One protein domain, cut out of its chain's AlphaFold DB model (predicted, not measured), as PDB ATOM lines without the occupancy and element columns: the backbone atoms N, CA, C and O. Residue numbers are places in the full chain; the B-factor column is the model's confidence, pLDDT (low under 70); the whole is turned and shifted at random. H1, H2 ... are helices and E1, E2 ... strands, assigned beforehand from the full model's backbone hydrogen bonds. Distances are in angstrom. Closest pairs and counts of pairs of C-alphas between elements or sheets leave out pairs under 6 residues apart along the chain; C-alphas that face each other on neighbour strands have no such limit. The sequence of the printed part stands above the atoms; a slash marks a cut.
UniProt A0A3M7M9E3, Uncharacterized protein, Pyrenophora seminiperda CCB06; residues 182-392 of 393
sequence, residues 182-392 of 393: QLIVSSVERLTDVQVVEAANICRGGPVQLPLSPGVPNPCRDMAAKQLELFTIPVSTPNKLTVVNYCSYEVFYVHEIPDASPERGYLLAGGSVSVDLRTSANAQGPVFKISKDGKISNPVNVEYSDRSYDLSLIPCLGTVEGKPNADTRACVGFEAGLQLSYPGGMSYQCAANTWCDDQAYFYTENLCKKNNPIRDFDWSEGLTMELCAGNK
ATOM      1  N   GLN A 182      42.481 -35.098   8.391       45.69
ATOM      2  CA  GLN A 182      41.079 -34.668   8.302       45.69
ATOM      3  C   GLN A 182      40.746 -33.574   9.339       45.69
ATOM      4  O   GLN A 182      39.926 -32.692   9.078       45.69
ATOM      5  N   LEU A 183      41.442 -33.584  10.484       44.72
ATOM      6  CA  LEU A 183      41.356 -32.575  11.544       44.72
ATOM      7  C   LEU A 183      41.952 -31.219  11.129       44.72
ATOM      8  O   LEU A 183      41.396 -30.180  11.486       44.72
ATOM      9  N   ILE A 184      43.009 -31.194  10.317       50.69
ATOM     10  CA  ILE A 184      43.636 -29.939   9.867       50.69
ATOM     11  C   ILE A 184      42.703 -29.169   8.919       50.69
ATOM     12  O   ILE A 184      42.534 -27.959   9.084       50.69
ATOM     13  N   VAL A 185      41.974 -29.873   8.039       52.03
ATOM     14  CA  VAL A 185      40.931 -29.278   7.172       52.03
ATOM     15  C   VAL A 185      39.802 -28.643   7.988       52.03
ATOM     16  O   VAL A 185      39.196 -27.667   7.552       52.03
ATOM     17  N   SER A 186      39.518 -29.189   9.177       54.25
ATOM     18  CA  SER A 186      38.430 -28.718  10.040       54.25
ATOM     19  C   SER A 186      38.757 -27.435  10.814       54.25
ATOM     20  O   SER A 186      37.858 -26.835  11.396       54.25
ATOM     21  N   SER A 187      40.023 -26.998  10.807       68.31
ATOM     22  CA  SER A 187      40.472 -25.816  11.558       68.31
ATOM     23  C   SER A 187      40.433 -24.506  10.762       68.31
ATOM     24  O   SER A 187      40.497 -23.428  11.354       68.31
ATOM     25  N   VAL A 188      40.322 -24.577   9.431       83.00
ATOM     26  CA  VAL A 188      40.304 -23.386   8.576       83.00
ATOM     27  C   VAL A 188      38.895 -22.801   8.556       83.00
ATOM     28  O   VAL A 188      37.953 -23.429   8.070       83.00
ATOM     29  N   GLU A 189      38.740 -21.583   9.075       90.44
ATOM     30  CA  GLU A 189      37.462 -20.873   9.030       90.44
ATOM     31  C   GLU A 189      37.105 -20.532   7.576       90.44
ATOM     32  O   GLU A 189      37.899 -19.925   6.855       90.44
ATOM     33  N   ARG A 190      35.905 -20.922   7.133       91.06
ATOM     34  CA  ARG A 190      35.431 -20.736   5.753       91.06
ATOM     35  C   ARG A 190      34.374 -19.642   5.662       91.06
ATOM     36  O   ARG A 190      33.669 -19.343   6.627       91.06
ATOM     37  N   LEU A 191      34.281 -19.030   4.486       90.62
ATOM     38  CA  LEU A 191      33.204 -18.108   4.151       90.62
ATOM     39  C   LEU A 191      31.863 -18.857   4.115       90.62
ATOM     40  O   LEU A 191      31.789 -20.025   3.728       90.62
ATOM     41  N   THR A 192      30.787 -18.182   4.509       89.88
ATOM     42  CA  THR A 192      29.424 -18.678   4.265       89.88
ATOM     43  C   THR A 192      29.036 -18.467   2.801       89.88
ATOM     44  O   THR A 192      29.635 -17.638   2.117       89.88
ATOM     45  N   ASP A 193      28.000 -19.154   2.315       85.81
ATOM     46  CA  ASP A 193      27.520 -18.988   0.932       85.81
ATOM     47  C   ASP A 193      27.187 -17.525   0.603       85.81
ATOM     48  O   ASP A 193      27.508 -17.031  -0.477       85.81
ATOM     49  N   VAL A 194      26.597 -16.808   1.567       87.19
ATOM     50  CA  VAL A 194      26.277 -15.378   1.442       87.19
ATOM     51  C   VAL A 194      27.553 -14.556   1.251       87.19
ATOM     52  O   VAL A 194      27.634 -13.762   0.319       87.19
ATOM     53  N   GLN A 195      28.579 -14.804   2.070       88.62
ATOM     54  CA  GLN A 195      29.861 -14.105   1.970       88.62
ATOM     55  C   GLN A 195      30.600 -14.420   0.662       88.62
ATOM     56  O   GLN A 195      31.253 -13.544   0.102       88.62
ATOM     57  N   VAL A 196      30.492 -15.651   0.152       85.56
ATOM     58  CA  VAL A 196      31.071 -16.039  -1.144       85.56
ATOM     59  C   VAL A 196      30.417 -15.258  -2.284       85.56
ATOM     60  O   VAL A 196      31.121 -14.697  -3.125       85.56
ATOM     61  N   VAL A 197      29.082 -15.173  -2.293       83.06
ATOM     62  CA  VAL A 197      28.331 -14.390  -3.288       83.06
ATOM     63  C   VAL A 197      28.686 -12.905  -3.210       83.06
ATOM     64  O   VAL A 197      28.875 -12.272  -4.246       83.06
ATOM     65  N   GLU A 198      28.812 -12.346  -2.006       83.38
ATOM     66  CA  GLU A 198      29.230 -10.955  -1.809       83.38
ATOM     67  C   GLU A 198      30.655 -10.701  -2.324       83.38
ATOM     68  O   GLU A 198      30.867  -9.743  -3.069       83.38
ATOM     69  N   ALA A 199      31.612 -11.577  -1.998       79.50
ATOM     70  CA  ALA A 199      33.014 -11.439  -2.397       79.50
ATOM     71  C   ALA A 199      33.207 -11.502  -3.920       79.50
ATOM     72  O   ALA A 199      33.933 -10.688  -4.493       79.50
ATOM     73  N   ALA A 200      32.517 -12.417  -4.608       75.88
ATOM     74  CA  ALA A 200      32.647 -12.565  -6.058       75.88
ATOM     75  C   ALA A 200      32.183 -11.342  -6.860       75.88
ATOM     76  O   ALA A 200      32.640 -11.147  -7.985       75.88
ATOM     77  N   ASN A 201      31.309 -10.504  -6.295       69.94
ATOM     78  CA  ASN A 201      30.843  -9.279  -6.949       69.94
ATOM     79  C   ASN A 201      31.877  -8.137  -6.918       69.94
ATOM     80  O   ASN A 201      31.667  -7.115  -7.567       69.94
ATOM     81  N   ILE A 202      32.969  -8.284  -6.160       69.69
ATOM     82  CA  ILE A 202      33.977  -7.233  -5.930       69.69
ATOM     83  C   ILE A 202      35.239  -7.464  -6.786       69.69
ATOM     84  O   ILE A 202      36.068  -6.563  -6.943       69.69
ATOM     85  N   CYS A 203      35.386  -8.648  -7.381       68.69
ATOM     86  CA  CYS A 203      36.573  -9.012  -8.142       68.69
ATOM     87  C   CYS A 203      36.756  -8.212  -9.438       68.69
ATOM     88  O   CYS A 203      35.830  -8.047 -10.234       68.69
ATOM     89  N   ARG A 204      37.985  -7.723  -9.666       57.28
ATOM     90  CA  ARG A 204      38.330  -6.881 -10.828       57.28
ATOM     91  C   ARG A 204      38.402  -7.664 -12.144       57.28
ATOM     92  O   ARG A 204      38.219  -7.046 -13.189       57.28
ATOM     93  N   GLY A 205      38.635  -8.981 -12.110       57.56
ATOM     94  CA  GLY A 205      38.726  -9.837 -13.301       57.56
ATOM     95  C   GLY A 205      37.391 -10.248 -13.926       57.56
ATOM     96  O   GLY A 205      37.377 -10.953 -14.935       57.56
ATOM     97  N   GLY A 206      36.262  -9.810 -13.359       54.53
ATOM     98  CA  GLY A 206      34.919 -10.229 -13.763       54.53
ATOM     99  C   GLY A 206      34.279 -11.192 -12.756       54.53
ATOM    100  O   GLY A 206      34.848 -11.452 -11.696       54.53
ATOM    101  N   PRO A 207      33.066 -11.700 -13.045       53.12
ATOM    102  CA  PRO A 207      32.348 -12.555 -12.111       53.12
ATOM    103  C   PRO A 207      33.126 -13.855 -11.906       53.12
ATOM    104  O   PRO A 207      33.269 -14.655 -12.834       53.12
ATOM    105  N   VAL A 208      33.600 -14.087 -10.681       62.31
ATOM    106  CA  VAL A 208      34.098 -15.408 -10.287       62.31
ATOM    107  C   VAL A 208      32.981 -16.416 -10.542       62.31
ATOM    108  O   VAL A 208      31.812 -16.120 -10.285       62.31
ATOM    109  N   GLN A 209      33.319 -17.582 -11.102       63.53
ATOM    110  CA  GLN A 209      32.336 -18.597 -11.479       63.53
ATOM    111  C   GLN A 209      31.585 -19.112 -10.244       63.53
ATOM    112  O   GLN A 209      31.981 -20.083  -9.604       63.53
ATOM    113  N   LEU A 210      30.475 -18.449  -9.930       65.81
ATOM    114  CA  LEU A 210      29.548 -18.804  -8.871       65.81
ATOM    115  C   LEU A 210      28.192 -19.260  -9.444       65.81
ATOM    116  O   LEU A 210      27.839 -18.931 -10.582       65.81
ATOM    117  N   PRO A 211      27.408 -20.046  -8.683       61.72
ATOM    118  CA  PRO A 211      27.823 -20.765  -7.474       61.72
ATOM    119  C   PRO A 211      28.902 -21.810  -7.787       61.72
ATOM    120  O   PRO A 211      28.976 -22.290  -8.926       61.72
ATOM    121  N   LEU A 212      29.716 -22.135  -6.778       73.25
ATOM    122  CA  LEU A 212      30.633 -23.274  -6.817       73.25
ATOM    123  C   LEU A 212      29.826 -24.562  -7.040       73.25
ATOM    124  O   LEU A 212      28.672 -24.661  -6.612       73.25
ATOM    125  N   SER A 213      30.409 -25.547  -7.725       78.44
ATOM    126  CA  SER A 213      29.730 -26.832  -7.923       78.44
ATOM    127  C   SER A 213      29.478 -27.527  -6.574       78.44
ATOM    128  O   SER A 213      30.289 -27.383  -5.655       78.44
ATOM    129  N   PRO A 214      28.404 -28.330  -6.441       74.62
ATOM    130  CA  PRO A 214      28.140 -29.082  -5.219       74.62
ATOM    131  C   PRO A 214      29.360 -29.889  -4.751       74.62
ATOM    132  O   PRO A 214      29.999 -30.581  -5.544       74.62
ATOM    133  N   GLY A 215      29.666 -29.805  -3.454       79.88
ATOM    134  CA  GLY A 215      30.779 -30.522  -2.822       79.88
ATOM    135  C   GLY A 215      32.119 -29.784  -2.830       79.88
ATOM    136  O   GLY A 215      33.027 -30.217  -2.126       79.88
ATOM    137  N   VAL A 216      32.253 -28.673  -3.563       85.94
ATOM    138  CA  VAL A 216      33.414 -27.780  -3.426       85.94
ATOM    139  C   VAL A 216      33.288 -27.032  -2.096       85.94
ATOM    140  O   VAL A 216      32.264 -26.381  -1.882       85.94
ATOM    141  N   PRO A 217      34.281 -27.105  -1.193       88.69
ATOM    142  CA  PRO A 217      34.266 -26.312   0.030       88.69
ATOM    143  C   PRO A 217      34.175 -24.818  -0.285       88.69
ATOM    144  O   PRO A 217      34.722 -24.360  -1.289       88.69
ATOM    145  N   ASN A 218      33.539 -24.033   0.582       89.19
ATOM    146  CA  ASN A 218      33.644 -22.583   0.466       89.19
ATOM    147  C   ASN A 218      35.083 -22.135   0.750       89.19
ATOM    148  O   ASN A 218      35.740 -22.745   1.600       89.19
ATOM    149  N   PRO A 219      35.567 -21.062   0.105       90.31
ATOM    150  CA  PRO A 219      36.918 -20.581   0.336       90.31
ATOM    151  C   PRO A 219      37.142 -20.192   1.795       90.31
ATOM    152  O   PRO A 219      36.224 -19.739   2.489       90.31
ATOM    153  N   CYS A 220      38.372 -20.355   2.260       91.69
ATOM    154  CA  CYS A 220      38.803 -19.901   3.565       91.69
ATOM    155  C   CYS A 220      38.603 -18.387   3.690       91.69
ATOM    156  O   CYS A 220      38.676 -17.641   2.703       91.69
ATOM    157  N   ARG A 221      38.335 -17.935   4.916       91.50
ATOM    158  CA  ARG A 221      38.277 -16.511   5.232       91.50
ATOM    159  C   ARG A 221      39.604 -15.839   4.921       91.50
ATOM    160  O   ARG A 221      40.659 -16.467   4.907       91.50
ATOM    161  N   ASP A 222      39.530 -14.533   4.699       90.19
ATOM    162  CA  ASP A 222      40.694 -13.698   4.442       90.19
ATOM    163  C   ASP A 222      41.563 -13.569   5.702       90.19
ATOM    164  O   ASP A 222      41.392 -12.669   6.526       90.19
ATOM    165  N   MET A 223      42.473 -14.523   5.873       87.88
ATOM    166  CA  MET A 223      43.420 -14.597   6.977       87.88
ATOM    167  C   MET A 223      44.818 -14.869   6.433       87.88
ATOM    168  O   MET A 223      44.985 -15.515   5.400       87.88
ATOM    169  N   ALA A 224      45.840 -14.410   7.152       87.38
ATOM    170  CA  ALA A 224      47.209 -14.768   6.820       87.38
ATOM    171  C   ALA A 224      47.410 -16.280   7.004       87.38
ATOM    172  O   ALA A 224      47.172 -16.809   8.094       87.38
ATOM    173  N   ALA A 225      47.877 -16.963   5.955       88.94
ATOM    174  CA  ALA A 225      48.253 -18.367   6.062       88.94
ATOM    175  C   ALA A 225      49.372 -18.555   7.088       88.94
ATOM    176  O   ALA A 225      50.318 -17.762   7.146       88.94
ATOM    177  N   LYS A 226      49.255 -19.618   7.880       91.06
ATOM    178  CA  LYS A 226      50.261 -20.030   8.860       91.06
ATOM    179  C   LYS A 226      51.179 -21.073   8.237       91.06
ATOM    180  O   LYS A 226      50.733 -21.851   7.395       91.06
ATOM    181  N   GLN A 227      52.433 -21.097   8.682       93.25
ATOM    182  CA  GLN A 227      53.319 -22.216   8.388       93.25
ATOM    183  C   GLN A 227      52.739 -23.480   9.022       93.25
ATOM    184  O   GLN A 227      52.388 -23.472  10.202       93.25
ATOM    185  N   LEU A 228      52.633 -24.541   8.229       92.56
ATOM    186  CA  LEU A 228      52.240 -25.861   8.709       92.56
ATOM    187  C   LEU A 228      53.482 -26.736   8.919       92.56
ATOM    188  O   LEU A 228      54.544 -26.467   8.357       92.56
ATOM    189  N   GLU A 229      53.323 -27.791   9.712       93.06
ATOM    190  CA  GLU A 229      54.358 -28.791  10.015       93.06
ATOM    191  C   GLU A 229      53.882 -30.200   9.608       93.06
ATOM    192  O   GLU A 229      54.009 -31.169  10.350       93.06
ATOM    193  N   LEU A 230      53.264 -30.310   8.428       93.00
ATOM    194  CA  LEU A 230      52.801 -31.578   7.851       93.00
ATOM    195  C   LEU A 230      53.963 -32.433   7.349       93.00
ATOM    196  O   LEU A 230      53.935 -33.656   7.467       93.00
ATOM    197  N   PHE A 231      54.961 -31.781   6.754       94.19
ATOM    198  CA  PHE A 231      56.120 -32.424   6.149       94.19
ATOM    199  C   PHE A 231      57.404 -31.716   6.581       94.19
ATOM    200  O   PHE A 231      57.411 -30.521   6.884       94.19
ATOM    201  N   THR A 232      58.514 -32.456   6.574       94.44
ATOM    202  CA  THR A 232      59.838 -31.854   6.770       94.44
ATOM    203  C   THR A 232      60.174 -30.986   5.561       94.44
ATOM    204  O   THR A 232      60.177 -31.482   4.430       94.44
ATOM    205  N   ILE A 233      60.483 -29.713   5.806       94.62
ATOM    206  CA  ILE A 233      60.880 -28.745   4.778       94.62
ATOM    207  C   ILE A 233      62.245 -29.172   4.202       94.62
ATOM    208  O   ILE A 233      63.214 -29.256   4.961       94.62
ATOM    209  N   PRO A 234      62.356 -29.496   2.900       93.19
ATOM    210  CA  PRO A 234      63.621 -29.876   2.294       93.19
ATOM    211  C   PRO A 234      64.542 -28.665   2.150       93.19
ATOM    212  O   PRO A 234      64.111 -27.517   2.042       93.19
ATOM    213  N   VAL A 235      65.840 -28.948   2.085       91.88
ATOM    214  CA  VAL A 235      66.832 -27.959   1.667       91.88
ATOM    215  C   VAL A 235      66.619 -27.660   0.185       91.88
ATOM    216  O   VAL A 235      66.439 -28.579  -0.612       91.88
ATOM    217  N   SER A 236      66.669 -26.381  -0.180       95.12
ATOM    218  CA  SER A 236      66.606 -25.948  -1.575       95.12
ATOM    219  C   SER A 236      67.996 -25.637  -2.116       95.12
ATOM    220  O   SER A 236      68.936 -25.363  -1.372       95.12
ATOM    221  N   THR A 237      68.147 -25.763  -3.434       96.88
ATOM    222  CA  THR A 237      69.394 -25.404  -4.115       96.88
ATOM    223  C   THR A 237      69.312 -23.945  -4.558       96.88
ATOM    224  O   THR A 237      68.379 -23.618  -5.295       96.88
ATOM    225  N   PRO A 238      70.283 -23.092  -4.188       96.19
ATOM    226  CA  PRO A 238      70.324 -21.692  -4.596       96.19
ATOM    227  C   PRO A 238      70.044 -21.475  -6.082       96.19
ATOM    228  O   PRO A 238      70.625 -22.152  -6.934       96.19
ATOM    229  N   ASN A 239      69.201 -20.488  -6.390       96.56
ATOM    230  CA  ASN A 239      68.816 -20.070  -7.743       96.56
ATOM    231  C   ASN A 239      68.131 -21.153  -8.590       96.56
ATOM    232  O   ASN A 239      68.083 -21.036  -9.816       96.56
ATOM    233  N   LYS A 240      67.600 -22.210  -7.964       97.62
ATOM    234  CA  LYS A 240      66.918 -23.300  -8.665       97.62
ATOM    235  C   LYS A 240      65.525 -23.559  -8.123       97.62
ATOM    236  O   LYS A 240      65.277 -23.420  -6.929       97.62
ATOM    237  N   LEU A 241      64.653 -24.006  -9.020       98.06
ATOM    238  CA  LEU A 241      63.464 -24.766  -8.669       98.06
ATOM    239  C   LEU A 241      63.799 -26.249  -8.838       98.06
ATOM    240  O   LEU A 241      64.025 -26.718  -9.956       98.06
ATOM    241  N   THR A 242      63.823 -26.984  -7.732       98.50
ATOM    242  CA  THR A 242      63.941 -28.444  -7.738       98.50
ATOM    243  C   THR A 242      62.561 -29.061  -7.582       98.50
ATOM    244  O   THR A 242      61.817 -28.707  -6.676       98.50
ATOM    245  N   VAL A 243      62.208 -30.005  -8.446       98.62
ATOM    246  CA  VAL A 243      60.960 -30.762  -8.363       98.62
ATOM    247  C   VAL A 243      61.295 -32.224  -8.123       98.62
ATOM    248  O   VAL A 243      62.025 -32.830  -8.906       98.62
ATOM    249  N   VAL A 244      60.764 -32.789  -7.043       98.62
ATOM    250  CA  VAL A 244      60.975 -34.176  -6.626       98.62
ATOM    251  C   VAL A 244      59.659 -34.937  -6.722       98.62
ATOM    252  O   VAL A 244      58.623 -34.481  -6.236       98.62
ATOM    253  N   ASN A 245      59.693 -36.109  -7.353       98.69
ATOM    254  CA  ASN A 245      58.525 -36.956  -7.533       98.69
ATOM    255  C   ASN A 245      58.570 -38.160  -6.585       98.69
ATOM    256  O   ASN A 245      59.150 -39.187  -6.926       98.69
ATOM    257  N   TYR A 246      57.920 -38.072  -5.423       98.69
ATOM    258  CA  TYR A 246      57.751 -39.221  -4.520       98.69
ATOM    259  C   TYR A 246      56.525 -40.082  -4.860       98.69
ATOM    260  O   TYR A 246      56.150 -40.986  -4.109       98.69
ATOM    261  N   CYS A 247      55.857 -39.814  -5.982       98.56
ATOM    262  CA  CYS A 247      54.775 -40.665  -6.437       98.56
ATOM    263  C   CYS A 247      55.326 -41.990  -6.973       98.56
ATOM    264  O   CYS A 247      56.457 -42.080  -7.446       98.56
ATOM    265  N   SER A 248      54.498 -43.034  -6.947       98.00
ATOM    266  CA  SER A 248      54.833 -44.356  -7.495       98.00
ATOM    267  C   SER A 248      54.768 -44.427  -9.027       98.00
ATOM    268  O   SER A 248      54.910 -45.502  -9.606       98.00
ATOM    269  N   TYR A 249      54.522 -43.295  -9.686       98.31
ATOM    270  CA  TYR A 249      54.312 -43.183 -11.121       98.31
ATOM    271  C   TYR A 249      55.122 -42.021 -11.703       98.31
ATOM    272  O   TYR A 249      55.464 -41.066 -11.007       98.31
ATOM    273  N   GLU A 250      55.431 -42.118 -12.994       98.38
ATOM    274  CA  GLU A 250      56.076 -41.055 -13.764       98.38
ATOM    275  C   GLU A 250      55.118 -39.880 -13.992       98.38
ATOM    276  O   GLU A 250      53.917 -40.070 -14.197       98.38
ATOM    277  N   VAL A 251      55.659 -38.665 -13.986       98.69
ATOM    278  CA  VAL A 251      54.920 -37.435 -14.291       98.69
ATOM    279  C   VAL A 251      55.562 -36.720 -15.472       98.69
ATOM    280  O   VAL A 251      56.755 -36.868 -15.729       98.69
ATOM    281  N   PHE A 252      54.780 -35.927 -16.193       98.56
ATOM    282  CA  PHE A 252      55.277 -35.078 -17.270       98.56
ATOM    283  C   PHE A 252      55.304 -33.624 -16.809       98.56
ATOM    284  O   PHE A 252      54.370 -33.172 -16.139       98.56
ATOM    285  N   TYR A 253      56.349 -32.891 -17.186       98.62
ATOM    286  CA  TYR A 253      56.480 -31.479 -16.856       98.62
ATOM    287  C   TYR A 253      56.753 -30.607 -18.078       98.62
ATOM    288  O   TYR A 253      57.347 -31.035 -19.074       98.62
ATOM    289  N   VAL A 254      56.338 -29.348 -17.960       98.44
ATOM    290  CA  VAL A 254      56.699 -28.254 -18.855       98.44
ATOM    291  C   VAL A 254      57.080 -27.049 -18.010       98.44
ATOM    292  O   VAL A 254      56.257 -26.533 -17.261       98.44
ATOM    293  N   HIS A 255      58.315 -26.583 -18.154       98.00
ATOM    294  CA  HIS A 255      58.755 -25.304 -17.622       98.00
ATOM    295  C   HIS A 255      58.565 -24.243 -18.701       98.00
ATOM    296  O   HIS A 255      59.302 -24.170 -19.684       98.00
ATOM    297  N   GLU A 256      57.507 -23.462 -18.545       96.94
ATOM    298  CA  GLU A 256      57.157 -22.378 -19.445       96.94
ATOM    299  C   GLU A 256      57.798 -21.086 -18.948       96.94
ATOM    300  O   GLU A 256      57.514 -20.616 -17.849       96.94
ATOM    301  N   ILE A 257      58.682 -20.521 -19.765       94.62
ATOM    302  CA  ILE A 257      59.359 -19.256 -19.499       94.62
ATOM    303  C   ILE A 257      58.896 -18.292 -20.592       94.62
ATOM    304  O   ILE A 257      59.113 -18.591 -21.773       94.62
ATOM    305  N   PRO A 258      58.260 -17.157 -20.254       91.81
ATOM    306  CA  PRO A 258      57.884 -16.196 -21.276       91.81
ATOM    307  C   PRO A 258      59.137 -15.724 -22.020       91.81
ATOM    308  O   PRO A 258      60.189 -15.525 -21.416       91.81
ATOM    309  N   ASP A 259      59.016 -15.571 -23.337       89.25
ATOM    310  CA  ASP A 259      60.097 -15.165 -24.246       89.25
ATOM    311  C   ASP A 259      61.217 -16.206 -24.465       89.25
ATOM    312  O   ASP A 259      62.195 -15.922 -25.159       89.25
ATOM    313  N   ALA A 260      61.068 -17.433 -23.953       90.44
ATOM    314  CA  ALA A 260      61.991 -18.539 -24.202       90.44
ATOM    315  C   ALA A 260      61.268 -19.811 -24.670       90.44
ATOM    316  O   ALA A 260      60.047 -19.949 -24.587       90.44
ATOM    317  N   SER A 261      62.039 -20.760 -25.209       93.69
ATOM    318  CA  SER A 261      61.487 -22.075 -25.547       93.69
ATOM    319  C   SER A 261      61.172 -22.843 -24.263       93.69
ATOM    320  O   SER A 261      62.026 -22.884 -23.380       93.69
ATOM    321  N   PRO A 262      59.988 -23.472 -24.149       95.06
ATOM    322  CA  PRO A 262      59.635 -24.223 -22.956       95.06
ATOM    323  C   PRO A 262      60.503 -25.476 -22.831       95.06
ATOM    324  O   PRO A 262      60.655 -26.232 -23.796       95.06
ATOM    325  N   GLU A 263      61.008 -25.733 -21.629       96.31
ATOM    326  CA  GLU A 263      61.701 -26.980 -21.306       96.31
ATOM    327  C   GLU A 263      60.665 -28.042 -20.945       96.31
ATOM    328  O   GLU A 263      59.657 -27.753 -20.299       96.31
ATOM    329  N   ARG A 264      60.856 -29.279 -21.406       97.81
ATOM    330  CA  ARG A 264      59.867 -30.351 -21.239       97.81
ATOM    331  C   ARG A 264      60.555 -31.663 -20.941       97.81
ATOM    332  O   ARG A 264      61.614 -31.941 -21.501       97.81
ATOM    333  N   GLY A 265      59.907 -32.508 -20.156       97.88
ATOM    334  CA  GLY A 265      60.439 -33.830 -19.890       97.88
ATOM    335  C   GLY A 265      59.524 -34.685 -19.043       97.88
ATOM    336  O   GLY A 265      58.419 -34.294 -18.666       97.88
ATOM    337  N   TYR A 266      60.026 -35.873 -18.749       98.19
ATOM    338  CA  TYR A 266      59.404 -36.800 -17.827       98.19
ATOM    339  C   TYR A 266      60.230 -36.876 -16.553       98.19
ATOM    340  O   TYR A 266      61.457 -36.761 -16.578       98.19
ATOM    341  N   LEU A 267      59.540 -37.064 -15.440       98.12
ATOM    342  CA  LEU A 267      60.127 -37.216 -14.128       98.12
ATOM    343  C   LEU A 267      59.662 -38.553 -13.552       98.12
ATOM    344  O   LEU A 267      58.510 -38.710 -13.139       98.12
ATOM    345  N   LEU A 268      60.571 -39.527 -13.562       98.44
ATOM    346  CA  LEU A 268      60.320 -40.882 -13.078       98.44
ATOM    347  C   LEU A 268      59.951 -40.892 -11.588       98.44
ATOM    348  O   LEU A 268      60.273 -39.964 -10.846       98.44
ATOM    349  N   ALA A 269      59.298 -41.969 -11.150       98.38
ATOM    350  CA  ALA A 269      59.041 -42.226  -9.736       98.38
ATOM    351  C   ALA A 269      60.357 -42.226  -8.934       98.38
ATOM    352  O   ALA A 269      61.327 -42.876  -9.324       98.38
ATOM    353  N   GLY A 270      60.397 -41.477  -7.832       97.88
ATOM    354  CA  GLY A 270      61.594 -41.244  -7.015       97.88
ATOM    355  C   GLY A 270      62.627 -40.293  -7.636       97.88
ATOM    356  O   GLY A 270      63.664 -40.040  -7.026       97.88
ATOM    357  N   GLY A 271      62.380 -39.781  -8.844       98.19
ATOM    358  CA  GLY A 271      63.285 -38.882  -9.551       98.19
ATOM    359  C   GLY A 271      63.201 -37.433  -9.071       98.19
ATOM    360  O   GLY A 271      62.244 -37.021  -8.413       98.19
ATOM    361  N   SER A 272      64.191 -36.634  -9.472       98.38
ATOM    362  CA  SER A 272      64.153 -35.172  -9.355       98.38
ATOM    363  C   SER A 272      64.604 -34.492 -10.651       98.38
ATOM    364  O   SER A 272      65.355 -35.069 -11.441       98.38
ATOM    365  N   VAL A 273      64.130 -33.270 -10.871       98.31
ATOM    366  CA  VAL A 273      64.627 -32.351 -11.900       98.31
ATOM    367  C   VAL A 273      64.890 -31.000 -11.249       98.31
ATOM    368  O   VAL A 273      64.124 -30.573 -10.391       98.31
ATOM    369  N   SER A 274      65.959 -30.323 -11.655       98.00
ATOM    370  CA  SER A 274      66.259 -28.970 -11.191       98.00
ATOM    371  C   SER A 274      66.426 -28.053 -12.387       98.00
ATOM    372  O   SER A 274      67.285 -28.299 -13.235       98.00
ATOM    373  N   VAL A 275      65.637 -26.986 -12.417       97.06
ATOM    374  CA  VAL A 275      65.715 -25.923 -13.424       97.06
ATOM    375  C   VAL A 275      66.211 -24.640 -12.775       97.06
ATOM    376  O   VAL A 275      66.012 -24.421 -11.578       97.06
ATOM    377  N   ASP A 276      66.873 -23.794 -13.555       96.44
ATOM    378  CA  ASP A 276      67.261 -22.471 -13.072       96.44
ATOM    379  C   ASP A 276      66.007 -21.614 -12.867       96.44
ATOM    380  O   ASP A 276      65.093 -21.621 -13.698       96.44
ATOM    381  N   LEU A 277      65.982 -20.830 -11.791       95.88
ATOM    382  CA  LEU A 277      65.007 -19.754 -11.654       95.88
ATOM    383  C   LEU A 277      65.323 -18.667 -12.688       95.88
ATOM    384  O   LEU A 277      66.470 -18.248 -12.860       95.88
ATOM    385  N   ARG A 278      64.299 -18.232 -13.421       92.56
ATOM    386  CA  ARG A 278      64.413 -17.269 -14.526       92.56
ATOM    387  C   ARG A 278      63.465 -16.108 -14.317       92.56
ATOM    388  O   ARG A 278      62.340 -16.305 -13.878       92.56
ATOM    389  N   THR A 279      63.902 -14.884 -14.595       86.50
ATOM    390  CA  THR A 279      62.997 -13.728 -14.569       86.50
ATOM    391  C   THR A 279      62.385 -13.557 -15.946       86.50
ATOM    392  O   THR A 279      62.970 -13.946 -16.957       86.50
ATOM    393  N   SER A 280      61.201 -12.959 -15.991       83.50
ATOM    394  CA  SER A 280      60.615 -12.489 -17.237       83.50
ATOM    395  C   SER A 280      60.189 -11.038 -17.075       83.50
ATOM    396  O   SER A 280      59.758 -10.626 -16.000       83.50
ATOM    397  N   ALA A 281      60.314 -10.261 -18.151       81.56
ATOM    398  CA  ALA A 281      59.724  -8.930 -18.225       81.56
ATOM    399  C   ALA A 281      58.191  -8.990 -18.378       81.56
ATOM    400  O   ALA A 281      57.514  -7.977 -18.199       81.56
ATOM    401  N   ASN A 282      57.640 -10.159 -18.717       81.56
ATOM    402  CA  ASN A 282      56.206 -10.387 -18.760       81.56
ATOM    403  C   ASN A 282      55.645 -10.516 -17.335       81.56
ATOM    404  O   ASN A 282      56.172 -11.258 -16.507       81.56
ATOM    405  N   ALA A 283      54.524  -9.837 -17.087       79.19
ATOM    406  CA  ALA A 283      53.786  -9.887 -15.831       79.19
ATOM    407  C   ALA A 283      53.325 -11.300 -15.421       79.19
ATOM    408  O   ALA A 283      53.077 -11.513 -14.241       79.19
ATOM    409  N   GLN A 284      53.197 -12.248 -16.359       79.12
ATOM    410  CA  GLN A 284      52.847 -13.636 -16.037       79.12
ATOM    411  C   GLN A 284      53.965 -14.404 -15.304       79.12
ATOM    412  O   GLN A 284      53.648 -15.347 -14.591       79.12
ATOM    413  N   GLY A 285      55.243 -14.025 -15.460       91.12
ATOM    414  CA  GLY A 285      56.374 -14.797 -14.918       91.12
ATOM    415  C   GLY A 285      56.495 -16.224 -15.493       91.12
ATOM    416  O   GLY A 285      55.695 -16.626 -16.345       91.12
ATOM    417  N   PRO A 286      57.529 -16.998 -15.115       96.12
ATOM    418  CA  PRO A 286      57.593 -18.416 -15.458       96.12
ATOM    419  C   PRO A 286      56.628 -19.296 -14.665       96.12
ATOM    420  O   PRO A 286      56.321 -19.046 -13.501       96.12
ATOM    421  N   VAL A 287      56.233 -20.402 -15.295       97.81
ATOM    422  CA  VAL A 287      55.351 -21.410 -14.704       97.81
ATOM    423  C   VAL A 287      55.921 -22.802 -14.941       97.81
ATOM    424  O   VAL A 287      56.161 -23.210 -16.077       97.81
ATOM    425  N   PHE A 288      56.100 -23.569 -13.870       98.44
ATOM    426  CA  PHE A 288      56.447 -24.983 -13.938       98.44
ATOM    427  C   PHE A 288      55.178 -25.828 -13.799       98.44
ATOM    428  O   PHE A 288      54.593 -25.935 -12.722       98.44
ATOM    429  N   LYS A 289      54.733 -26.414 -14.909       98.69
ATOM    430  CA  LYS A 289      53.491 -27.189 -15.023       98.69
ATOM    431  C   LYS A 289      53.795 -28.672 -14.916       98.69
ATOM    432  O   LYS A 289      54.668 -29.165 -15.626       98.69
ATOM    433  N   ILE A 290      53.048 -29.394 -14.090       98.62
ATOM    434  CA  ILE A 290      53.272 -30.818 -13.822       98.62
ATOM    435  C   ILE A 290      51.953 -31.561 -13.971       98.62
ATOM    436  O   ILE A 290      50.963 -31.169 -13.363       98.62
ATOM    437  N   SER A 291      51.912 -32.651 -14.734       98.31
ATOM    438  CA  SER A 291      50.692 -33.451 -14.874       98.31
ATOM    439  C   SER A 291      50.969 -34.946 -15.037       98.31
ATOM    440  O   SER A 291      52.103 -35.372 -15.257       98.31
ATOM    441  N   LYS A 292      49.907 -35.753 -14.957       97.31
ATOM    442  CA  LYS A 292      49.956 -37.207 -15.192       97.31
ATOM    443  C   LYS A 292      50.036 -37.571 -16.683       97.31
ATOM    444  O   LYS A 292      50.215 -38.741 -17.007       97.31
ATOM    445  N   ASP A 293      49.867 -36.606 -17.592       95.00
ATOM    446  CA  ASP A 293      49.814 -36.844 -19.034       95.00
ATOM    447  C   ASP A 293      50.780 -35.955 -19.832       95.00
ATOM    448  O   ASP A 293      51.077 -34.819 -19.482       95.00
ATOM    449  N   GLY A 294      51.253 -36.465 -20.972       93.94
ATOM    450  CA  GLY A 294      52.179 -35.736 -21.850       93.94
ATOM    451  C   GLY A 294      51.595 -34.487 -22.525       93.94
ATOM    452  O   GLY A 294      52.309 -33.799 -23.248       93.94
ATOM    453  N   LYS A 295      50.297 -34.202 -22.353       94.31
ATOM    454  CA  LYS A 295      49.620 -33.050 -22.962       94.31
ATOM    455  C   LYS A 295      49.466 -31.879 -21.993       94.31
ATOM    456  O   LYS A 295      49.028 -30.824 -22.443       94.31
ATOM    457  N   ILE A 296      49.834 -32.037 -20.713       95.69
ATOM    458  CA  ILE A 296      49.660 -31.004 -19.676       95.69
ATOM    459  C   ILE A 296      48.183 -30.594 -19.587       95.69
ATOM    460  O   ILE A 296      47.837 -29.421 -19.511       95.69
ATOM    461  N   SER A 297      47.280 -31.577 -19.645       93.88
ATOM    462  CA  SER A 297      45.841 -31.287 -19.724       93.88
ATOM    463  C   SER A 297      45.291 -30.725 -18.410       93.88
ATOM    464  O   SER A 297      44.392 -29.893 -18.433       93.88
ATOM    465  N   ASN A 298      45.826 -31.192 -17.278       96.50
ATOM    466  CA  ASN A 298      45.350 -30.869 -15.929       96.50
ATOM    467  C   ASN A 298      46.542 -30.661 -14.977       96.50
ATOM    468  O   ASN A 298      46.819 -31.535 -14.149       96.50
ATOM    469  N   PRO A 299      47.332 -29.587 -15.141       98.12
ATOM    470  CA  PRO A 299      48.552 -29.436 -14.374       98.12
ATOM    471  C   PRO A 299      48.333 -28.907 -12.960       98.12
ATOM    472  O   PRO A 299      47.448 -28.092 -12.708       98.12
ATOM    473  N   VAL A 300      49.218 -29.328 -12.062       98.44
ATOM    474  CA  VAL A 300      49.610 -28.534 -10.895       98.44
ATOM    475  C   VAL A 300      50.684 -27.554 -11.361       98.44
ATOM    476  O   VAL A 300      51.625 -27.958 -12.052       98.44
ATOM    477  N   ASN A 301      50.547 -26.285 -10.994       98.38
ATOM    478  CA  ASN A 301      51.469 -25.227 -11.391       98.38
ATOM    479  C   ASN A 301      52.265 -24.726 -10.190       98.38
ATOM    480  O   ASN A 301      51.683 -24.400  -9.157       98.38
ATOM    481  N   VAL A 302      53.576 -24.600 -10.362       98.25
ATOM    482  CA  VAL A 302      54.423 -23.741  -9.530       98.25
ATOM    483  C   VAL A 302      54.676 -22.467 -10.322       98.25
ATOM    484  O   VAL A 302      55.308 -22.517 -11.380       98.25
ATOM    485  N   GLU A 303      54.158 -21.347  -9.841       96.69
ATOM    486  CA  GLU A 303      54.304 -20.039 -10.483       96.69
ATOM    487  C   GLU A 303      55.324 -19.231  -9.687       96.69
ATOM    488  O   GLU A 303      55.344 -19.286  -8.455       96.69
ATOM    489  N   TYR A 304      56.222 -18.526 -10.375       95.56
ATOM    490  CA  TYR A 304      57.200 -17.683  -9.701       95.56
ATOM    491  C   TYR A 304      57.603 -16.459 -10.528       95.56
ATOM    492  O   TYR A 304      57.442 -16.401 -11.744       95.56
ATOM    493  N   SER A 305      58.135 -15.457  -9.841       93.56
ATOM    494  CA  SER A 305      58.622 -14.184 -10.373       93.56
ATOM    495  C   SER A 305      59.912 -13.783  -9.660       93.56
ATOM    496  O   SER A 305      60.359 -14.493  -8.761       93.56
ATOM    497  N   ASP A 306      60.503 -12.638 -10.023       88.19
ATOM    498  CA  ASP A 306      61.721 -12.096  -9.394       88.19
ATOM    499  C   ASP A 306      61.618 -11.936  -7.872       88.19
ATOM    500  O   ASP A 306      62.638 -11.806  -7.201       88.19
ATOM    501  N   ARG A 307      60.396 -11.924  -7.331       90.06
ATOM    502  CA  ARG A 307      60.148 -11.693  -5.907       90.06
ATOM    503  C   ARG A 307      59.174 -12.652  -5.279       90.06
ATOM    504  O   ARG A 307      59.164 -12.709  -4.062       90.06
ATOM    505  N   SER A 308      58.348 -13.357  -6.045       94.25
ATOM    506  CA  SER A 308      57.207 -14.080  -5.488       94.25
ATOM    507  C   SER A 308      57.039 -15.483  -6.043       94.25
ATOM    508  O   SER A 308      57.440 -15.750  -7.170       94.25
ATOM    509  N   TYR A 309      56.392 -16.357  -5.283       96.12
ATOM    510  CA  TYR A 309      56.034 -17.704  -5.718       96.12
ATOM    511  C   TYR A 309      54.693 -18.148  -5.132       96.12
ATOM    512  O   TYR A 309      54.279 -17.720  -4.043       96.12
ATOM    513  N   ASP A 310      54.035 -19.045  -5.856       96.44
ATOM    514  CA  ASP A 310      52.806 -19.697  -5.434       96.44
ATOM    515  C   ASP A 310      52.646 -21.107  -6.022       96.44
ATOM    516  O   ASP A 310      53.420 -21.573  -6.865       96.44
ATOM    517  N   LEU A 311      51.646 -21.812  -5.490       97.44
ATOM    518  CA  LEU A 311      51.222 -23.135  -5.920       97.44
ATOM    519  C   LEU A 311      49.755 -23.057  -6.347       97.44
ATOM    520  O   LEU A 311      48.892 -22.669  -5.555       97.44
ATOM    521  N   SER A 312      49.457 -23.484  -7.572       97.00
ATOM    522  CA  SER A 312      48.107 -23.443  -8.129       97.00
ATOM    523  C   SER A 312      47.625 -24.822  -8.566       97.00
ATOM    524  O   SER A 312      48.263 -25.522  -9.354       97.00
ATOM    525  N   LEU A 313      46.469 -25.213  -8.023       96.81
ATOM    526  CA  LEU A 313      45.759 -26.450  -8.345       96.81
ATOM    527  C   LEU A 313      44.525 -26.188  -9.215       96.81
ATOM    528  O   LEU A 313      43.910 -27.136  -9.689       96.81
ATOM    529  N   ILE A 314      44.170 -24.923  -9.469       94.31
ATOM    530  CA  ILE A 314      43.009 -24.549 -10.294       94.31
ATOM    531  C   ILE A 314      42.953 -25.345 -11.611       94.31
ATOM    532  O   ILE A 314      41.885 -25.883 -11.913       94.31
ATOM    533  N   PRO A 315      44.049 -25.477 -12.392       95.38
ATOM    534  CA  PRO A 315      43.981 -26.133 -13.696       95.38
ATOM    535  C   PRO A 315      43.754 -27.646 -13.627       95.38
ATOM    536  O   PRO A 315      43.403 -28.239 -14.642       95.38
ATOM    537  N   CYS A 316      43.978 -28.280 -12.472       96.50
ATOM    538  CA  CYS A 316      43.818 -29.723 -12.306       96.50
ATOM    539  C   CYS A 316      42.509 -30.138 -11.626       96.50
ATOM    540  O   CYS A 316      42.243 -31.338 -11.508       96.50
ATOM    541  N   LEU A 317      41.687 -29.178 -11.193       93.69
ATOM    542  CA  LEU A 317      40.362 -29.466 -10.654       93.69
ATOM    543  C   LEU A 317      39.425 -29.936 -11.770       93.69
ATOM    544  O   LEU A 317      39.386 -29.373 -12.864       93.69
ATOM    545  N   GLY A 318      38.631 -30.964 -11.480       90.69
ATOM    546  CA  GLY A 318      37.588 -31.416 -12.386       90.69
ATOM    547  C   GLY A 318      36.543 -30.329 -12.624       90.69
ATOM    548  O   GLY A 318      36.372 -29.405 -11.830       90.69
ATOM    549  N   THR A 319      35.807 -30.448 -13.728       88.50
ATOM    550  CA  THR A 319      34.775 -29.471 -14.089       88.50
ATOM    551  C   THR A 319      33.433 -30.131 -14.361       88.50
ATOM    552  O   THR A 319      33.374 -31.170 -15.020       88.50
ATOM    553  N   VAL A 320      32.347 -29.493 -13.931       85.19
ATOM    554  CA  VAL A 320      30.965 -29.840 -14.293       85.19
ATOM    555  C   VAL A 320      30.325 -28.592 -14.881       85.19
ATOM    556  O   VAL A 320      30.390 -27.525 -14.284       85.19
ATOM    557  N   GLU A 321      29.766 -28.706 -16.089       84.31
ATOM    558  CA  GLU A 321      29.165 -27.565 -16.807       84.31
ATOM    559  C   GLU A 321      30.128 -26.367 -16.967       84.31
ATOM    560  O   GLU A 321      29.719 -25.209 -16.978       84.31
ATOM    561  N   GLY A 322      31.430 -26.653 -17.093       80.06
ATOM    562  CA  GLY A 322      32.483 -25.643 -17.229       80.06
ATOM    563  C   GLY A 322      32.905 -24.963 -15.922       80.06
ATOM    564  O   GLY A 322      33.740 -24.067 -15.981       80.06
ATOM    565  N   LYS A 323      32.367 -25.389 -14.770       80.94
ATOM    566  CA  LYS A 323      32.721 -24.880 -13.438       80.94
ATOM    567  C   LYS A 323      33.571 -25.880 -12.659       80.94
ATOM    568  O   LYS A 323      33.251 -27.070 -12.716       80.94
ATOM    569  N   PRO A 324      34.583 -25.443 -11.886       82.94
ATOM    570  CA  PRO A 324      35.341 -26.330 -11.009       82.94
ATOM    571  C   PRO A 324      34.434 -27.115 -10.051       82.94
ATOM    572  O   PRO A 324      33.442 -26.586  -9.535       82.94
ATOM    573  N   ASN A 325      34.763 -28.383  -9.821       87.38
ATOM    574  CA  ASN A 325      34.156 -29.253  -8.821       87.38
ATOM    575  C   ASN A 325      35.222 -29.775  -7.838       87.38
ATOM    576  O   ASN A 325      36.398 -29.433  -7.935       87.38
ATOM    577  N   ALA A 326      34.810 -30.591  -6.865       88.56
ATOM    578  CA  ALA A 326      35.715 -31.111  -5.837       88.56
ATOM    579  C   ALA A 326      36.585 -32.299  -6.300       88.56
ATOM    580  O   ALA A 326      37.258 -32.925  -5.481       88.56
ATOM    581  N   ASP A 327      36.549 -32.656  -7.587       91.31
ATOM    582  CA  ASP A 327      37.353 -33.749  -8.126       91.31
ATOM    583  C   ASP A 327      38.802 -33.296  -8.300       91.31
ATOM    584  O   ASP A 327      39.120 -32.468  -9.145       91.31
ATOM    585  N   THR A 328      39.688 -33.875  -7.502       93.38
ATOM    586  CA  THR A 328      41.123 -33.573  -7.489       93.38
ATOM    587  C   THR A 328      41.958 -34.719  -8.055       93.38
ATOM    588  O   THR A 328      43.182 -34.683  -7.993       93.38
ATOM    589  N   ARG A 329      41.337 -35.754  -8.643       94.25
ATOM    590  CA  ARG A 329      42.050 -36.964  -9.105       94.25
ATOM    591  C   ARG A 329      43.120 -36.681 -10.163       94.25
ATOM    592  O   ARG A 329      44.077 -37.455 -10.286       94.25
ATOM    593  N   ALA A 330      42.950 -35.609 -10.934       96.19
ATOM    594  CA  ALA A 330      43.906 -35.187 -11.952       96.19
ATOM    595  C   ALA A 330      45.076 -34.362 -11.381       96.19
ATOM    596  O   ALA A 330      46.121 -34.291 -12.024       96.19
ATOM    597  N   CYS A 331      44.946 -33.817 -10.167       97.75
ATOM    598  CA  CYS A 331      46.004 -33.076  -9.488       97.75
ATOM    599  C   CYS A 331      47.131 -34.017  -9.065       97.75
ATOM    600  O   CYS A 331      47.025 -34.751  -8.084       97.75
ATOM    601  N   VAL A 332      48.210 -34.020  -9.843       98.19
ATOM    602  CA  VAL A 332      49.397 -34.839  -9.593       98.19
ATOM    603  C   VAL A 332      49.968 -34.589  -8.199       98.19
ATOM    604  O   VAL A 332      50.065 -33.450  -7.755       98.19
ATOM    605  N   GLY A 333      50.321 -35.658  -7.486       97.88
ATOM    606  CA  GLY A 333      50.899 -35.580  -6.145       97.88
ATOM    607  C   GLY A 333      49.902 -35.338  -5.010       97.88
ATOM    608  O   GLY A 333      50.141 -35.776  -3.886       97.88
ATOM    609  N   PHE A 334      48.763 -34.702  -5.285       97.31
ATOM    610  CA  PHE A 334      47.798 -34.293  -4.265       97.31
ATOM    611  C   PHE A 334      47.218 -35.469  -3.467       97.31
ATOM    612  O   PHE A 334      46.917 -35.326  -2.281       97.31
ATOM    613  N   GLU A 335      47.126 -36.659  -4.071       96.75
ATOM    614  CA  GLU A 335      46.606 -37.849  -3.392       96.75
ATOM    615  C   GLU A 335      47.462 -38.358  -2.220       96.75
ATOM    616  O   GLU A 335      46.940 -39.112  -1.396       96.75
ATOM    617  N   ALA A 336      48.729 -37.936  -2.133       97.19
ATOM    618  CA  ALA A 336      49.658 -38.223  -1.034       97.19
ATOM    619  C   ALA A 336      50.252 -36.940  -0.409       97.19
ATOM    620  O   ALA A 336      51.149 -37.010   0.427       97.19
ATOM    621  N   GLY A 337      49.724 -35.770  -0.776       97.19
ATOM    622  CA  GLY A 337      50.136 -34.469  -0.260       97.19
ATOM    623  C   GLY A 337      51.177 -33.760  -1.125       97.19
ATOM    624  O   GLY A 337      51.906 -34.377  -1.903       97.19
ATOM    625  N   LEU A 338      51.225 -32.437  -0.992       98.06
ATOM    626  CA  LEU A 338      52.107 -31.550  -1.749       98.06
ATOM    627  C   LEU A 338      52.901 -30.660  -0.802       98.06
ATOM    628  O   LEU A 338      52.383 -30.234   0.232       98.06
ATOM    629  N   GLN A 339      54.125 -30.328  -1.198       97.25
ATOM    630  CA  GLN A 339      54.925 -29.319  -0.523       97.25
ATOM    631  C   GLN A 339      55.658 -28.449  -1.542       97.25
ATOM    632  O   GLN A 339      56.378 -28.980  -2.377       97.25
ATOM    633  N   LEU A 340      55.518 -27.127  -1.443       97.81
ATOM    634  CA  LEU A 340      56.366 -26.159  -2.138       97.81
ATOM    635  C   LEU A 340      57.121 -25.354  -1.088       97.81
ATOM    636  O   LEU A 340      56.554 -24.515  -0.390       97.81
ATOM    637  N   SER A 341      58.399 -25.668  -0.951       95.25
ATOM    638  CA  SER A 341      59.256 -25.138   0.094       95.25
ATOM    639  C   SER A 341      60.094 -23.957  -0.364       95.25
ATOM    640  O   SER A 341      60.618 -23.936  -1.479       95.25
ATOM    641  N   TYR A 342      60.255 -23.028   0.568       94.19
ATOM    642  CA  TYR A 342      61.229 -21.950   0.544       94.19
ATOM    643  C   TYR A 342      61.898 -21.926   1.930       94.19
ATOM    644  O   TYR A 342      61.256 -21.517   2.900       94.19
ATOM    645  N   PRO A 343      63.150 -22.405   2.069       85.44
ATOM    646  CA  PRO A 343      63.803 -22.549   3.374       85.44
ATOM    647  C   PRO A 343      63.927 -21.240   4.166       85.44
ATOM    648  O   PRO A 343      63.888 -21.260   5.393       85.44
ATOM    649  N   GLY A 344      64.041 -20.102   3.471       81.12
ATOM    650  CA  GLY A 344      64.128 -18.769   4.072       81.12
ATOM    651  C   GLY A 344      62.786 -18.171   4.512       81.12
ATOM    652  O   GLY A 344      62.746 -17.015   4.934       81.12
ATOM    653  N   GLY A 345      61.675 -18.906   4.396       88.62
ATOM    654  CA  GLY A 345      60.348 -18.372   4.684       88.62
ATOM    655  C   GLY A 345      59.247 -19.426   4.701       88.62
ATOM    656  O   GLY A 345      59.394 -20.497   5.285       88.62
ATOM    657  N   MET A 346      58.093 -19.084   4.129       91.81
ATOM    658  CA  MET A 346      56.929 -19.964   4.174       91.81
ATOM    659  C   MET A 346      57.112 -21.165   3.234       91.81
ATOM    660  O   MET A 346      57.485 -21.027   2.082       91.81
ATOM    661  N   SER A 347      56.771 -22.359   3.681       93.44
ATOM    662  CA  SER A 347      56.591 -23.517   2.814       93.44
ATOM    663  C   SER A 347      55.107 -23.841   2.730       93.44
ATOM    664  O   SER A 347      54.476 -24.097   3.758       93.44
ATOM    665  N   TYR A 348      54.553 -23.844   1.520       94.94
ATOM    666  CA  TYR A 348      53.190 -24.306   1.299       94.94
ATOM    667  C   TYR A 348      53.156 -25.808   1.507       94.94
ATOM    668  O   TYR A 348      53.918 -26.543   0.879       94.94
ATOM    669  N   GLN A 349      52.273 -26.267   2.383       95.19
ATOM    670  CA  GLN A 349      52.099 -27.688   2.641       95.19
ATOM    671  C   GLN A 349      50.628 -28.040   2.553       95.19
ATOM    672  O   GLN A 349      49.770 -27.373   3.124       95.19
ATOM    673  N   CYS A 350      50.343 -29.122   1.848       94.56
ATOM    674  CA  CYS A 350      48.999 -29.612   1.676       94.56
ATOM    675  C   CYS A 350      48.943 -31.089   2.026       94.56
ATOM    676  O   CYS A 350      49.592 -31.914   1.382       94.56
ATOM    677  N   ALA A 351      48.153 -31.420   3.044       94.06
ATOM    678  CA  ALA A 351      47.871 -32.800   3.398       94.06
ATOM    679  C   ALA A 351      47.218 -33.534   2.218       94.06
ATOM    680  O   ALA A 351      46.595 -32.931   1.340       94.06
ATOM    681  N   ALA A 352      47.334 -34.858   2.201       94.50
ATOM    682  CA  ALA A 352      46.774 -35.635   1.108       94.50
ATOM    683  C   ALA A 352      45.254 -35.445   0.990       94.50
ATOM    684  O   ALA A 352      44.523 -35.544   1.978       94.50
ATOM    685  N   ASN A 353      44.775 -35.210  -0.232       91.81
ATOM    686  CA  ASN A 353      43.351 -35.033  -0.544       91.81
ATOM    687  C   ASN A 353      42.651 -33.941   0.295       91.81
ATOM    688  O   ASN A 353      41.455 -34.040   0.572       91.81
ATOM    689  N   THR A 354      43.392 -32.922   0.734       91.44
ATOM    690  CA  THR A 354      42.897 -31.869   1.628       91.44
ATOM    691  C   THR A 354      42.751 -30.542   0.905       91.44
ATOM    692  O   THR A 354      43.675 -30.078   0.248       91.44
ATOM    693  N   TRP A 355      41.606 -29.885   1.075       91.19
ATOM    694  CA  TRP A 355      41.364 -28.556   0.514       91.19
ATOM    695  C   TRP A 355      42.120 -27.475   1.310       91.19
ATOM    696  O   TRP A 355      41.581 -26.902   2.257       91.19
ATOM    697  N   CYS A 356      43.390 -27.262   0.962       92.69
ATOM    698  CA  CYS A 356      44.340 -26.341   1.601       92.69
ATOM    699  C   CYS A 356      44.366 -24.971   0.899       92.69
ATOM    700  O   CYS A 356      45.411 -24.473   0.485       92.69
ATOM    701  N   ASP A 357      43.197 -24.369   0.705       92.56
ATOM    702  CA  ASP A 357      43.027 -23.129  -0.059       92.56
ATOM    703  C   ASP A 357      43.493 -21.850   0.667       92.56
ATOM    704  O   ASP A 357      43.391 -20.745   0.136       92.56
ATOM    705  N   ASP A 358      44.019 -21.990   1.884       92.25
ATOM    706  CA  ASP A 358      44.862 -21.001   2.555       92.25
ATOM    707  C   ASP A 358      46.345 -21.110   2.145       92.25
ATOM    708  O   ASP A 358      47.072 -20.123   2.211       92.25
ATOM    709  N   GLN A 359      46.789 -22.285   1.690       94.56
ATOM    710  CA  GLN A 359      48.171 -22.578   1.296       94.56
ATOM    711  C   GLN A 359      48.371 -22.580  -0.226       94.56
ATOM    712  O   GLN A 359      49.491 -22.435  -0.690       94.56
ATOM    713  N   ALA A 360      47.328 -22.783  -1.027       95.12
ATOM    714  CA  ALA A 360      47.452 -22.882  -2.481       95.12
ATOM    715  C   ALA A 360      46.207 -22.343  -3.188       95.12
ATOM    716  O   ALA A 360      45.117 -22.281  -2.614       95.12
ATOM    717  N   TYR A 361      46.339 -21.981  -4.463       94.44
ATOM    718  CA  TYR A 361      45.200 -21.548  -5.262       94.44
ATOM    719  C   TYR A 361      44.315 -22.736  -5.658       94.44
ATOM    720  O   TYR A 361      44.702 -23.588  -6.457       94.44
ATOM    721  N   PHE A 362      43.085 -22.741  -5.142       92.88
ATOM    722  CA  PHE A 362      41.980 -23.607  -5.594       92.88
ATOM    723  C   PHE A 362      40.870 -22.830  -6.313       92.88
ATOM    724  O   PHE A 362      39.993 -23.426  -6.934       92.88
ATOM    725  N   TYR A 363      40.902 -21.498  -6.241       89.00
ATOM    726  CA  TYR A 363      39.889 -20.619  -6.815       89.00
ATOM    727  C   TYR A 363      40.556 -19.511  -7.618       89.00
ATOM    728  O   TYR A 363      41.550 -18.933  -7.175       89.00
ATOM    729  N   THR A 364      39.977 -19.182  -8.769       85.69
ATOM    730  CA  THR A 364      40.419 -18.068  -9.614       85.69
ATOM    731  C   THR A 364      40.466 -16.764  -8.821       85.69
ATOM    732  O   THR A 364      39.521 -16.445  -8.098       85.69
ATOM    733  N   GLU A 365      41.587 -16.044  -8.932       81.31
ATOM    734  CA  GLU A 365      41.891 -14.816  -8.177       81.31
ATOM    735  C   GLU A 365      41.759 -14.965  -6.650       81.31
ATOM    736  O   GLU A 365      41.752 -13.966  -5.938       81.31
ATOM    737  N   ASN A 366      41.617 -16.195  -6.135       85.94
ATOM    738  CA  ASN A 366      41.351 -16.485  -4.729       85.94
ATOM    739  C   ASN A 366      40.207 -15.620  -4.146       85.94
ATOM    740  O   ASN A 366      40.286 -15.145  -3.013       85.94
ATOM    741  N   LEU A 367      39.153 -15.378  -4.944       84.31
ATOM    742  CA  LEU A 367      38.045 -14.456  -4.628       84.31
ATOM    743  C   LEU A 367      38.483 -13.026  -4.256       84.31
ATOM    744  O   LEU A 367      37.793 -12.336  -3.507       84.31
ATOM    745  N   CYS A 368      39.630 -12.571  -4.758       83.00
ATOM    746  CA  CYS A 368      40.166 -11.236  -4.501       83.00
ATOM    747  C   CYS A 368      40.361 -10.931  -3.012       83.00
ATOM    748  O   CYS A 368      40.308  -9.770  -2.594       83.00
ATOM    749  N   LYS A 369      40.590 -11.981  -2.214       85.75
ATOM    750  CA  LYS A 369      40.995 -11.847  -0.816       85.75
ATOM    751  C   LYS A 369      42.279 -11.023  -0.737       85.75
ATOM    752  O   LYS A 369      43.132 -11.076  -1.623       85.75
ATOM    753  N   LYS A 370      42.430 -10.261   0.347       87.19
ATOM    754  CA  LYS A 370      43.634  -9.468   0.606       87.19
ATOM    755  C   LYS A 370      44.847 -10.374   0.801       87.19
ATOM    756  O   LYS A 370      45.937 -10.043   0.341       87.19
ATOM    757  N   ASN A 371      44.662 -11.495   1.495       88.75
ATOM    758  CA  ASN A 371      45.693 -12.499   1.704       88.75
ATOM    759  C   ASN A 371      45.580 -13.587   0.629       88.75
ATOM    760  O   ASN A 371      44.785 -14.524   0.737       88.75
ATOM    761  N   ASN A 372      46.394 -13.446  -0.413       88.88
ATOM    762  CA  ASN A 372      46.578 -14.473  -1.430       88.88
ATOM    763  C   ASN A 372      47.657 -15.478  -1.010       88.88
ATOM    764  O   ASN A 372      48.584 -15.085  -0.295       88.88
ATOM    765  N   PRO A 373      47.577 -16.749  -1.448       90.88
ATOM    766  CA  PRO A 373      48.632 -17.739  -1.248       90.88
ATOM    767  C   PRO A 373      49.793 -17.464  -2.215       90.88
ATOM    768  O   PRO A 373      50.166 -18.309  -3.017       90.88
ATOM    769  N   ILE A 374      50.315 -16.238  -2.158       93.19
ATOM    770  CA  ILE A 374      51.509 -15.756  -2.838       93.19
ATOM    771  C   ILE A 374      52.456 -15.234  -1.764       93.19
ATOM    772  O   ILE A 374      52.035 -14.558  -0.816       93.19
ATOM    773  N   ARG A 375      53.735 -15.572  -1.880       93.94
ATOM    774  CA  ARG A 375      54.745 -15.212  -0.888       93.94
ATOM    775  C   ARG A 375      55.962 -14.650  -1.561       93.94
ATOM    776  O   ARG A 375      56.316 -15.086  -2.652       93.94
ATOM    777  N   ASP A 376      56.590 -13.710  -0.871       93.44
ATOM    778  CA  ASP A 376      57.879 -13.195  -1.283       93.44
ATOM    779  C   ASP A 376      58.964 -14.254  -1.035       93.44
ATOM    780  O   ASP A 376      58.900 -14.982  -0.039       93.44
ATOM    781  N   PHE A 377      59.968 -14.335  -1.908       92.81
ATOM    782  CA  PHE A 377      61.135 -15.188  -1.704       92.81
ATOM    783  C   PHE A 377      62.425 -14.585  -2.242       92.81
ATOM    784  O   PHE A 377      62.421 -13.812  -3.201       92.81
ATOM    785  N   ASP A 378      63.532 -14.988  -1.622       92.88
ATOM    786  CA  ASP A 378      64.876 -14.751  -2.125       92.88
ATOM    787  C   ASP A 378      65.325 -15.934  -2.984       92.88
ATOM    788  O   ASP A 378      65.370 -17.091  -2.556       92.88
ATOM    789  N   TRP A 379      65.684 -15.634  -4.223       92.19
ATOM    790  CA  TRP A 379      66.126 -16.622  -5.191       92.19
ATOM    791  C   TRP A 379      67.431 -17.293  -4.789       92.19
ATOM    792  O   TRP A 379      67.661 -18.438  -5.188       92.19
ATOM    793  N   SER A 380      68.268 -16.632  -3.983       93.50
ATOM    794  CA  SER A 380      69.520 -17.224  -3.513       93.50
ATOM    795  C   SER A 380      69.308 -18.441  -2.617       93.50
ATOM    796  O   SER A 380      70.235 -19.228  -2.462       93.50
ATOM    797  N   GLU A 381      68.110 -18.640  -2.073       94.75
ATOM    798  CA  GLU A 381      67.766 -19.830  -1.283       94.75
ATOM    799  C   GLU A 381      67.184 -20.959  -2.150       94.75
ATOM    800  O   GLU A 381      67.270 -22.135  -1.797       94.75
ATOM    801  N   GLY A 382      66.615 -20.617  -3.311       96.31
ATOM    802  CA  GLY A 382      65.924 -21.552  -4.198       96.31
ATOM    803  C   GLY A 382      64.558 -22.020  -3.683       96.31
ATOM    804  O   GLY A 382      64.100 -21.648  -2.604       96.31
ATOM    805  N   LEU A 383      63.908 -22.865  -4.485       97.88
ATOM    806  CA  LEU A 383      62.608 -23.472  -4.200       97.88
ATOM    807  C   LEU A 383      62.673 -24.987  -4.400       97.88
ATOM    808  O   LEU A 383      63.332 -25.467  -5.327       97.88
ATOM    809  N   THR A 384      61.933 -25.744  -3.587       98.31
ATOM    810  CA  THR A 384      61.764 -27.190  -3.806       98.31
ATOM    811  C   THR A 384      60.302 -27.601  -3.735       98.31
ATOM    812  O   THR A 384      59.657 -27.441  -2.699       98.31
ATOM    813  N   MET A 385      59.797 -28.164  -4.831       98.44
ATOM    814  CA  MET A 385      58.481 -28.783  -4.940       98.44
ATOM    815  C   MET A 385      58.593 -30.296  -4.737       98.44
ATOM    816  O   MET A 385      59.363 -30.963  -5.424       98.44
ATOM    817  N   GLU A 386      57.780 -30.857  -3.854       98.56
ATOM    818  CA  GLU A 386      57.679 -32.293  -3.609       98.56
ATOM    819  C   GLU A 386      56.256 -32.770  -3.931       98.56
ATOM    820  O   GLU A 386      55.270 -32.336  -3.325       98.56
ATOM    821  N   LEU A 387      56.151 -33.674  -4.905       98.69
ATOM    822  CA  LEU A 387      54.913 -34.369  -5.262       98.69
ATOM    823  C   LEU A 387      54.780 -35.631  -4.415       98.69
ATOM    824  O   LEU A 387      55.771 -36.331  -4.216       98.69
ATOM    825  N   CYS A 388      53.560 -35.957  -3.980       98.50
ATOM    826  CA  CYS A 388      53.307 -37.086  -3.086       98.50
ATOM    827  C   CYS A 388      54.171 -37.026  -1.814       98.50
ATOM    828  O   CYS A 388      54.741 -38.034  -1.401       98.50
ATOM    829  N   ALA A 389      54.289 -35.845  -1.202       97.62
ATOM    830  CA  ALA A 389      55.222 -35.568  -0.107       97.62
ATOM    831  C   ALA A 389      55.061 -36.516   1.099       97.62
ATOM    832  O   ALA A 389      56.044 -36.850   1.753       97.62
ATOM    833  N   GLY A 390      53.854 -37.025   1.360       96.81
ATOM    834  CA  GLY A 390      53.602 -38.016   2.409       96.81
ATOM    835  C   GLY A 390      54.209 -39.403   2.159       96.81
ATOM    836  O   GLY A 390      54.234 -40.215   3.077       96.81
ATOM    837  N   ASN A 391      54.708 -39.681   0.949       97.12
ATOM    838  CA  ASN A 391      55.435 -40.912   0.617       97.12
ATOM    839  C   ASN A 391      56.956 -40.771   0.780       97.12
ATOM    840  O   ASN A 391      57.692 -41.709   0.466       97.12
ATOM    841  N   LYS A 392      57.436 -39.596   1.199       93.44
ATOM    842  CA  LYS A 392      58.856 -39.352   1.443       93.44
ATOM    843  C   LYS A 392      59.371 -40.342   2.509       93.44
ATOM    844  O   LYS A 392      58.712 -40.480   3.541       93.44
TER     845      LYS A 392
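AT A GLANCE: This is residues 182 to 392 of the 393 residues of an uncharacterized protein of Pyrenophora seminiperda CCB06 (UniProt A0A3M7M9E3). Two sheets face to face make a sandwich, E3-E2-E5-E6-E7-E10 antiparallel and E4-E1-E11-E8-E9 mixed, with little regular structure elsewhere and H2, H3 and loops beyond one side. The 211 printed residues hold H1, H2, E1 to E9, H3, E10, E11 in chain order, mixed in class, with 69 residues in named elements. The whole is compact, radius of gyration of the C-alphas 16.4 A, spans 44 by 37 by 33 A.

HOW THE PARTS SIT: In the larger, twisted sheet, E2, residues 251 to 256, and E5, residues 287 to 291, are antiparallel, with N 254 and O 289 2.9 A apart. H2, residues 193 to 200, touches H3, residues 364 to 368; their closest C-alphas, Ala 200 and Leu 367, are 5.9 A apart. H2 has every O i to N i+4 pair within hydrogen-bond range; H3 has 0 of 1, and 2 of 2 O i to N i+3.

IN THESE COORDINATES: H1, residues 182 to 185, begins at C-alpha 182 (41.079, -34.668, 8.302). E11, residues 383 to 387, 13.4 A long, ends at C-alpha 387 (54.913, -34.369, -5.262).

THE WHOLE: The printed part has no cut. Residues 201 to 239 form a long link. Residues 182 to 187 and 201 to 211 have pLDDT under 70.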